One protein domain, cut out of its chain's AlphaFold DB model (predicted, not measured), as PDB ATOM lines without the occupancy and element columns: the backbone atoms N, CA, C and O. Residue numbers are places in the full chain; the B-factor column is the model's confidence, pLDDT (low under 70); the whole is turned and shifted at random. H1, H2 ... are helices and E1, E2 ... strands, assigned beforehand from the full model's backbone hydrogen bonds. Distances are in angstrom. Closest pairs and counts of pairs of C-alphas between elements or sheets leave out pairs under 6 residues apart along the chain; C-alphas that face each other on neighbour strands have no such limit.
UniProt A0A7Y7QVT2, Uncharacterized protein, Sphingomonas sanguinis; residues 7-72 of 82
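What this domain is: This is residues 7 to 72 of the 82 residues of an uncharacterized protein of Sphingomonas sanguinis (UniProt A0A7Y7QVT2). One strongly twisted sheet of five antiparallel strands folds over at a sharp bend in its long strand E2, with E1 and E5 beside one part of E2 and E3 and E4 beside the other. A short helix, H1, follows on an arm away from the sheet, and residues 60 to 65 and 67 to 72 stick out. The printed part has 66 residues, with E1, E2, E3, E4, E5 and H1 in that order along the chain; the sheet's order is E4, E3, E2, E1, E5, and the class is mostly strand. The whole is loose, with a radius of gyration of the C-alphas of 14.2 A and spans of 40 by 28 by 23 A.

How they stand to each other: E2, residues 17 to 29, bends by 102 degrees at residue 26. E1, residues 7 to 14, pairs with residues 17 to 24 of E2 as a hairpin, N 10 to O 21 being 2.8 A. E3, residues 32 to 37, pairs with residues 24 to 29 of E2, also a hairpin, with N 34 and O 27 at 2.8 A. E4, residues 40 to 45, is an edge strand and forms a hairpin with E3, N 42 to O 35 being 2.9 A; E1 to E4 is a meander, each strand the antiparallel neighbour of the one before. E5, residues 51 to 56, is the other edge strand, antiparallel to E1 at 164 degrees, with N 9 and O 55 at 2.8 A. H1, residues 60 to 68, is not on the sheet, and each of its O i to N i+4 pairs is within hydrogen-bond range.

Where its parts are: E2 is 26.8 A long and E1 22.6 A, from C-alpha 7 at (18.074, 2.112, -37.771). H1, 12.5 A, ends at C-alpha 68 at (5.180, -15.992, -39.164).

The domain as a whole: The C-alphas farthest apart, of Met 40 and Asp 72, are 41.5 A apart. The printed part has no cut, and its links are tight. Residue 72 is under 70 in pLDDT.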
ATOM      1  N   ASP A   7      18.215   1.437 -36.491       95.56
ATOM      2  CA  ASP A   7      18.074   2.112 -37.771       95.56
ATOM      3  C   ASP A   7      16.611   2.429 -38.058       95.56
ATOM      4  O   ASP A   7      15.712   1.598 -37.902       95.56
ATOM      5  N   TYR A   8      16.374   3.659 -38.493       96.12
ATOM      6  CA  TYR A   8      15.071   4.127 -38.927       96.12
ATOM      7  C   TYR A   8      15.200   4.726 -40.321       96.12
ATOM      8  O   TYR A   8      16.126   5.486 -40.607       96.12
ATOM      9  N   LYS A   9      14.237   4.416 -41.187       96.00
ATOM     10  CA  LYS A   9      14.024   5.152 -42.428       96.00
ATOM     11  C   LYS A   9      13.252   6.416 -42.083       96.00
ATOM     12  O   LYS A   9      12.070   6.352 -41.759       96.00
ATOM     13  N   ILE A  10      13.944   7.544 -42.112       95.25
ATOM     14  CA  ILE A  10      13.389   8.862 -41.822       95.25
ATOM     15  C   ILE A  10      12.999   9.509 -43.140       95.25
ATOM     16  O   ILE A  10      13.833   9.617 -44.040       95.25
ATOM     17  N   THR A  11      11.751   9.955 -43.228       95.69
ATOM     18  CA  THR A  11      11.208  10.668 -44.381       95.69
ATOM     19  C   THR A  11      10.950  12.117 -43.997       95.69
ATOM     20  O   THR A  11      10.227  12.410 -43.039       95.69
ATOM     21  N   THR A  12      11.544  13.031 -44.754       94.12
ATOM     22  CA  THR A  12      11.343  14.473 -44.611       94.12
ATOM     23  C   THR A  12      10.842  15.076 -45.911       94.12
ATOM     24  O   THR A  12      11.308  14.687 -46.981       94.12
ATOM     25  N   GLY A  13       9.942  16.049 -45.815       91.75
ATOM     26  CA  GLY A  13       9.360  16.748 -46.954       91.75
ATOM     27  C   GLY A  13       9.616  18.252 -46.923       91.75
ATOM     28  O   GLY A  13       9.663  18.866 -45.855       91.75
ATOM     29  N   LEU A  14       9.765  18.861 -48.098       85.31
ATOM     30  CA  LEU A  14       9.766  20.310 -48.285       85.31
ATOM     31  C   LEU A  14       8.939  20.664 -49.529       85.31
ATOM     32  O   LEU A  14       9.369  20.439 -50.659       85.31
ATOM     33  N   GLY A  15       7.752  21.237 -49.311       82.88
ATOM     34  CA  GLY A  15       6.781  21.451 -50.387       82.88
ATOM     35  C   GLY A  15       6.280  20.114 -50.936       82.88
ATOM     36  O   GLY A  15       5.901  19.246 -50.157       82.88
ATOM     37  N   ASP A  16       6.332  19.945 -52.259       85.50
ATOM     38  CA  ASP A  16       5.901  18.720 -52.953       85.50
ATOM     39  C   ASP A  16       7.005  17.648 -53.057       85.50
ATOM     40  O   ASP A  16       6.828  16.624 -53.719       85.50
ATOM     41  N   TYR A  17       8.168  17.884 -52.442       85.38
ATOM     42  CA  TYR A  17       9.309  16.973 -52.499       85.38
ATOM     43  C   TYR A  17       9.494  16.249 -51.176       85.38
ATOM     44  O   TYR A  17       9.633  16.887 -50.134       85.38
ATOM     45  N   GLU A  18       9.592  14.923 -51.233       92.44
ATOM     46  CA  GLU A  18       9.969  14.077 -50.103       92.44
ATOM     47  C   GLU A  18      11.303  13.379 -50.372       92.44
ATOM     48  O   GLU A  18      11.592  12.931 -51.482       92.44
ATOM     49  N   GLY A  19      12.125  13.285 -49.331       91.94
ATOM     50  CA  GLY A  19      13.359  12.517 -49.318       91.94
ATOM     51  C   GLY A  19      13.365  11.574 -48.126       91.94
ATOM     52  O   GLY A  19      12.967  11.955 -47.025       91.94
ATOM     53  N   SER A  20      13.834  10.345 -48.339       93.00
ATOM     54  CA  SER A  20      13.996   9.365 -47.266       93.00
ATOM     55  C   SER A  20      15.447   8.934 -47.123       93.00
ATOM     56  O   SER A  20      16.119   8.701 -48.127       93.00
ATOM     57  N   SER A  21      15.906   8.766 -45.888       93.38
ATOM     58  CA  SER A  21      17.241   8.254 -45.579       93.38
ATOM     59  C   SER A  21      17.184   7.277 -44.412       93.38
ATOM     60  O   SER A  21      16.414   7.467 -43.471       93.38
ATOM     61  N   VAL A  22      17.985   6.213 -44.474       94.75
ATOM     62  CA  VAL A  22      18.157   5.301 -43.340       94.75
ATOM     63  C   VAL A  22      19.247   5.867 -42.443       94.75
ATOM     64  O   VAL A  22      20.351   6.145 -42.908       94.75
ATOM     65  N   SER A  23      18.915   6.076 -41.173       95.75
ATOM     66  CA  SER A  23      19.822   6.646 -40.181       95.75
ATOM     67  C   SER A  23      19.718   5.894 -38.859       95.75
ATOM     68  O   SER A  23      18.624   5.508 -38.441       95.75
ATOM     69  N   THR A  24      20.845   5.748 -38.170       96.88
ATOM     70  CA  THR A  24      20.910   5.144 -36.839       96.88
ATOM     71  C   THR A  24      20.583   6.187 -35.781       96.88
ATOM     72  O   THR A  24      21.171   7.270 -35.765       96.88
ATOM     73  N   VAL A  25      19.667   5.881 -34.866       96.44
ATOM     74  CA  VAL A  25      19.308   6.787 -33.768       96.44
ATOM     75  C   VAL A  25      20.412   6.812 -32.716       96.44
ATOM     76  O   VAL A  25      20.826   5.773 -32.210       96.44
ATOM     77  N   VAL A  26      20.848   8.010 -32.334       97.12
ATOM     78  CA  VAL A  26      21.897   8.219 -31.322       97.12
ATOM     79  C   VAL A  26      21.329   8.797 -30.030       97.12
ATOM     80  O   VAL A  26      21.760   8.420 -28.945       97.12
ATOM     81  N   ALA A  27      20.349   9.695 -30.125       96.75
ATOM     82  CA  ALA A  27      19.647  10.241 -28.969       96.75
ATOM     83  C   ALA A  27      18.234  10.675 -29.364       96.75
ATOM     84  O   ALA A  27      17.995  11.086 -30.500       96.75
ATOM     85  N   PHE A  28      17.306  10.624 -28.414       95.88
ATOM     86  CA  PHE A  28      15.963  11.152 -28.601       95.88
ATOM     87  C   PHE A  28      15.482  11.836 -27.326       95.88
ATOM     88  O   PHE A  28      15.358  11.203 -26.279       95.88
ATOM     89  N   GLU A  29      15.183  13.122 -27.447       95.38
ATOM     90  CA  GLU A  29      14.554  13.940 -26.420       95.38
ATOM     91  C   GLU A  29      13.476  14.762 -27.115       95.38
ATOM     92  O   GLU A  29      13.783  15.705 -27.834       95.38
ATOM     93  N   ALA A  30      12.211  14.368 -26.964       92.56
ATOM     94  CA  ALA A  30      11.132  14.937 -27.761       92.56
ATOM     95  C   ALA A  30      11.081  16.483 -27.661       92.56
ATOM     96  O   ALA A  30      11.073  17.014 -26.550       92.56
ATOM     97  N   PRO A  31      10.992  17.211 -28.794       94.62
ATOM     98  CA  PRO A  31      10.789  16.708 -30.157       94.62
ATOM     99  C   PRO A  31      12.090  16.508 -30.961       94.62
ATOM    100  O   PRO A  31      12.042  16.356 -32.174       94.62
ATOM    101  N   LEU A  32      13.263  16.558 -30.340       96.81
ATOM    102  CA  LEU A  32      14.553  16.449 -31.013       96.81
ATOM    103  C   LEU A  32      15.016  14.991 -31.131       96.81
ATOM    104  O   LEU A  32      15.143  14.256 -30.152       96.81
ATOM    105  N   LEU A  33      15.318  14.586 -32.361       96.81
ATOM    106  CA  LEU A  33      15.856  13.279 -32.714       96.81
ATOM    107  C   LEU A  33      17.246  13.450 -33.318       96.81
ATOM    108  O   LEU A  33      17.386  14.008 -34.403       96.81
ATOM    109  N   LYS A  34      18.274  12.942 -32.639       97.62
ATOM    110  CA  LYS A  34      19.644  12.907 -33.153       97.62
ATOM    111  C   LYS A  34      19.914  11.561 -33.815       97.62
ATOM    112  O   LYS A  34      19.747  10.517 -33.180       97.62
ATOM    113  N   VAL A  35      20.398  11.590 -35.051       97.00
ATOM    114  CA  VAL A  35      20.761  10.399 -35.821       97.00
ATOM    115  C   VAL A  35      22.123  10.528 -36.492       97.00
ATOM    116  O   VAL A  35      22.658  11.630 -36.618       97.00
ATOM    117  N   VAL A  36      22.663   9.399 -36.944       97.06
ATOM    118  CA  VAL A  36      23.863   9.312 -37.779       97.06
ATOM    119  C   VAL A  36      23.535   8.579 -39.074       97.06
ATOM    120  O   VAL A  36      22.958   7.494 -39.045       97.06
ATOM    121  N   ALA A  37      23.957   9.142 -40.203       91.81
ATOM    122  CA  ALA A  37      23.961   8.471 -41.499       91.81
ATOM    123  C   ALA A  37      25.279   8.766 -42.217       91.81
ATOM    124  O   ALA A  37      25.740   9.906 -42.237       91.81
ATOM    125  N   HIS A  38      25.915   7.738 -42.785       88.50
ATOM    126  CA  HIS A  38      27.198   7.864 -43.497       88.50
ATOM    127  C   HIS A  38      28.294   8.617 -42.708       88.50
ATOM    128  O   HIS A  38      29.103   9.341 -43.285       88.50
ATOM    129  N   GLY A  39      28.314   8.466 -41.378       89.12
ATOM    130  CA  GLY A  39      29.273   9.139 -40.493       89.12
ATOM    131  C   GLY A  39      28.967  10.612 -40.195       89.12
ATOM    132  O   GLY A  39      29.752  11.256 -39.505       89.12
ATOM    133  N   MET A  40      27.843  11.149 -40.675       92.62
ATOM    134  CA  MET A  40      27.389  12.508 -40.375       92.62
ATOM    135  C   MET A  40      26.262  12.488 -39.346       92.62
ATOM    136  O   MET A  40      25.274  11.773 -39.507       92.62
ATOM    137  N   GLU A  41      26.405  13.300 -38.301       95.81
ATOM    138  CA  GLU A  41      25.357  13.524 -37.307       95.81
ATOM    139  C   GLU A  41      24.346  14.559 -37.808       95.81
ATOM    140  O   GLU A  41      24.718  15.606 -38.334       95.81
ATOM    141  N   THR A  42      23.056  14.286 -37.624       95.19
ATOM    142  CA  THR A  42      21.956  15.201 -37.962       95.19
ATOM    143  C   THR A  42      20.928  15.212 -36.835       95.19
ATOM    144  O   THR A  42      20.671  14.183 -36.212       95.19
ATOM    145  N   ILE A  43      20.337  16.377 -36.561       96.31
ATOM    146  CA  ILE A  43      19.250  16.529 -35.588       96.31
ATOM    147  C   ILE A  43      17.978  16.919 -36.337       96.31
ATOM    148  O   ILE A  43      17.941  17.940 -37.020       96.31
ATOM    149  N   PHE A  44      16.929  16.121 -36.174       94.62
ATOM    150  CA  PHE A  44      15.596  16.386 -36.693       94.62
ATOM    151  C   PHE A  44      14.682  16.889 -35.578       94.62
ATOM    152  O   PHE A  44      14.685  16.355 -34.473       94.62
ATOM    153  N   ASN A  45      13.861  17.893 -35.880       95.69
ATOM    154  CA  ASN A  45      12.721  18.249 -35.044       95.69
ATOM    155  C   ASN A  45      11.503  17.446 -35.523       95.69
ATOM    156  O   ASN A  45      10.941  17.748 -36.572       95.69
ATOM    157  N   THR A  46      11.090  16.440 -34.757       94.81
ATOM    158  CA  THR A  46       9.968  15.551 -35.087       94.81
ATOM    159  C   THR A  46       8.607  16.238 -34.995       94.81
ATOM    160  O   THR A  46       7.613  15.665 -35.420       94.81
ATOM    161  N   ALA A  47       8.539  17.446 -34.425       94.62
ATOM    162  CA  ALA A  47       7.346  18.293 -34.452       94.62
ATOM    163  C   ALA A  47       7.332  19.256 -35.655       94.62
ATOM    164  O   ALA A  47       6.386  20.028 -35.811       94.62
ATOM    165  N   SER A  48       8.379  19.252 -36.490       94.38
ATOM    166  CA  SER A  48       8.417  20.056 -37.710       94.38
ATOM    167  C   SER A  48       7.411  19.528 -38.739       94.38
ATOM    168  O   SER A  48       7.366  18.318 -38.949       94.38
ATOM    169  N   PRO A  49       6.700  20.398 -39.480       91.88
ATOM    170  CA  PRO A  49       5.890  19.989 -40.631       91.88
ATOM    171  C   PRO A  49       6.698  19.283 -41.727       91.88
ATOM    172  O   PRO A  49       6.142  18.540 -42.526       91.88
ATOM    173  N   SER A  50       8.013  19.520 -41.770       93.19
ATOM    174  CA  SER A  50       8.919  18.848 -42.702       93.19
ATOM    175  C   SER A  50       9.258  17.417 -42.285       93.19
ATOM    176  O   SER A  50       9.885  16.702 -43.057       93.19
ATOM    177  N   PHE A  51       8.926  17.003 -41.061       94.06
ATOM    178  CA  PHE A  51       9.137  15.641 -40.589       94.06
ATOM    179  C   PHE A  51       7.873  14.826 -40.862       94.06
ATOM    180  O   PHE A  51       6.847  15.033 -40.220       94.06
ATOM    181  N   VAL A  52       7.945  13.917 -41.834       94.25
ATOM    182  CA  VAL A  52       6.774  13.173 -42.316       94.25
ATOM    183  C   VAL A  52       6.609  11.883 -41.525       94.25
ATOM    184  O   VAL A  52       5.556  11.625 -40.944       94.25
ATOM    185  N   SER A  53       7.660  11.065 -41.479       94.25
ATOM    186  CA  SER A  53       7.622   9.780 -40.791       94.25
ATOM    187  C   SER A  53       9.012   9.292 -40.405       94.25
ATOM    188  O   SER A  53      10.033   9.735 -40.935       94.25
ATOM    189  N   ALA A  54       9.043   8.340 -39.475       94.62
ATOM    190  CA  ALA A  54      10.215   7.519 -39.241       94.62
ATOM    191  C   ALA A  54       9.795   6.079 -38.957       94.62
ATOM    192  O   ALA A  54       9.096   5.797 -37.982       94.62
ATOM    193  N   GLU A  55      10.234   5.172 -39.817       95.06
ATOM    194  CA  GLU A  55       9.875   3.760 -39.778       95.06
ATOM    195  C   GLU A  55      11.078   2.950 -39.304       95.06
ATOM    196  O   GLU A  55      12.156   3.044 -39.896       95.06
ATOM    197  N   LYS A  56      10.906   2.157 -38.241       93.75
ATOM    198  CA  LYS A  56      11.963   1.256 -37.767       93.75
ATOM    199  C   LYS A  56      12.306   0.279 -38.891       93.75
ATOM    200  O   LYS A  56      11.415  -0.405 -39.393       93.75
ATOM    201  N   GLN A  57      13.575   0.225 -39.281       91.75
ATOM    202  CA  GLN A  57      14.056  -0.815 -40.180       91.75
ATOM    203  C   GLN A  57      14.157  -2.110 -39.380       91.75
ATOM    204  O   GLN A  57      14.824  -2.164 -38.345       91.75
ATOM    205  N   LEU A  58      13.421  -3.121 -39.830       85.69
ATOM    206  CA  LEU A  58      13.439  -4.442 -39.222       85.69
ATOM    207  C   LEU A  58      14.701  -5.174 -39.680       85.69
ATOM    208  O   LEU A  58      15.115  -5.048 -40.833       85.69
ATOM    209  N   THR A  59      15.318  -5.936 -38.783       82.56
ATOM    210  CA  THR A  59      16.335  -6.907 -39.196       82.56
ATOM    211  C   THR A  59      15.675  -8.042 -39.972       82.56
ATOM    212  O   THR A  59      14.488  -8.303 -39.800       82.56
ATOM    213  N   SER A  60      16.440  -8.790 -40.769       79.44
ATOM    214  CA  SER A  60      15.891  -9.944 -41.494       79.44
ATOM    215  C   SER A  60      15.231 -10.977 -40.569       79.44
ATOM    216  O   SER A  60      14.261 -11.618 -40.958       79.44
ATOM    217  N   GLU A  61      15.709 -11.117 -39.330       80.38
ATOM    218  CA  GLU A  61      15.084 -11.979 -38.319       80.38
ATOM    219  C   GLU A  61      13.738 -11.420 -37.836       80.38
ATOM    220  O   GLU A  61      12.751 -12.154 -37.795       80.38
ATOM    221  N   GLU A  62      13.676 -10.119 -37.531       81.88
ATOM    222  CA  GLU A  62      12.442  -9.424 -37.131       81.88
ATOM    223  C   GLU A  62      11.414  -9.413 -38.280       81.88
ATOM    224  O   GLU A  62      10.210  -9.553 -38.057       81.88
ATOM    225  N   GLU A  63      11.875  -9.302 -39.530       77.62
ATOM    226  CA  GLU A  63      11.038  -9.473 -40.716       77.62
ATOM    227  C   GLU A  63      10.482 -10.897 -40.782       77.62
ATOM    228  O   GLU A  63       9.270 -11.069 -40.890       77.62
ATOM    229  N   MET A  64      11.328 -11.928 -40.665       76.81
ATOM    230  CA  MET A  64      10.899 -13.334 -40.664       76.81
ATOM    231  C   MET A  64       9.886 -13.645 -39.559       76.81
ATOM    232  O   MET A  64       8.947 -14.403 -39.797       76.81
ATOM    233  N   GLU A  65      10.047 -13.077 -38.366       78.75
ATOM    234  CA  GLU A  65       9.081 -13.218 -37.274       78.75
ATOM    235  C   GLU A  65       7.743 -12.554 -37.618       78.75
ATOM    236  O   GLU A  65       6.698 -13.198 -37.523       78.75
ATOM    237  N   ARG A  66       7.767 -11.330 -38.159       75.38
ATOM    238  CA  ARG A  66       6.561 -10.642 -38.642       75.38
ATOM    239  C   ARG A  66       5.814 -11.450 -39.706       75.38
ATOM    240  O   ARG A  66       4.585 -11.433 -39.740       75.38
ATOM    241  N   TRP A  67       6.534 -12.168 -40.569       72.75
ATOM    242  CA  TRP A  67       5.923 -13.043 -41.570       72.75
ATOM    243  C   TRP A  67       5.265 -14.286 -40.957       72.75
ATOM    244  O   TRP A  67       4.244 -14.735 -41.478       72.75
ATOM    245  N   LYS A  68       5.788 -14.834 -39.851       72.62
ATOM    246  CA  LYS A  68       5.180 -15.992 -39.164       72.62
ATOM    247  C   LYS A  68       3.801 -15.663 -38.596       72.62
ATOM    248  O   LYS A  68       2.915 -16.509 -38.665       72.62
ATOM    249  N   ASP A  69       3.603 -14.439 -38.127       72.19
ATOM    250  CA  ASP A  69       2.318 -13.998 -37.575       72.19
ATOM    251  C   ASP A  69       1.296 -13.591 -38.647       72.19
ATOM    252  O   ASP A  69       0.114 -13.404 -38.347       72.19
ATOM    253  N   LEU A  70       1.715 -13.475 -39.912       72.25
ATOM    254  CA  LEU A  70       0.796 -13.202 -41.011       72.25
ATOM    255  C   LEU A  70       0.053 -14.477 -41.440       72.25
ATOM    256  O   LEU A  70       0.673 -15.540 -41.548       72.25
ATOM    257  N   PRO A  71      -1.258 -14.376 -41.739       73.50
ATOM    258  CA  PRO A  71      -2.001 -15.447 -42.386       73.50
ATOM    259  C   PRO A  71      -1.314 -15.880 -43.682       73.50
ATOM    260  O   PRO A  71      -0.788 -15.037 -44.410       73.50
ATOM    261  N   ASP A  72      -1.374 -17.173 -44.001       69.50
ATOM    262  CA  ASP A  72      -0.642 -17.760 -45.132       69.50
ATOM    263  C   ASP A  72      -0.893 -17.042 -46.474       69.50
ATOM    264  O   ASP A  72       0.017 -16.937 -47.288       69.50
TER     265      ASP A  72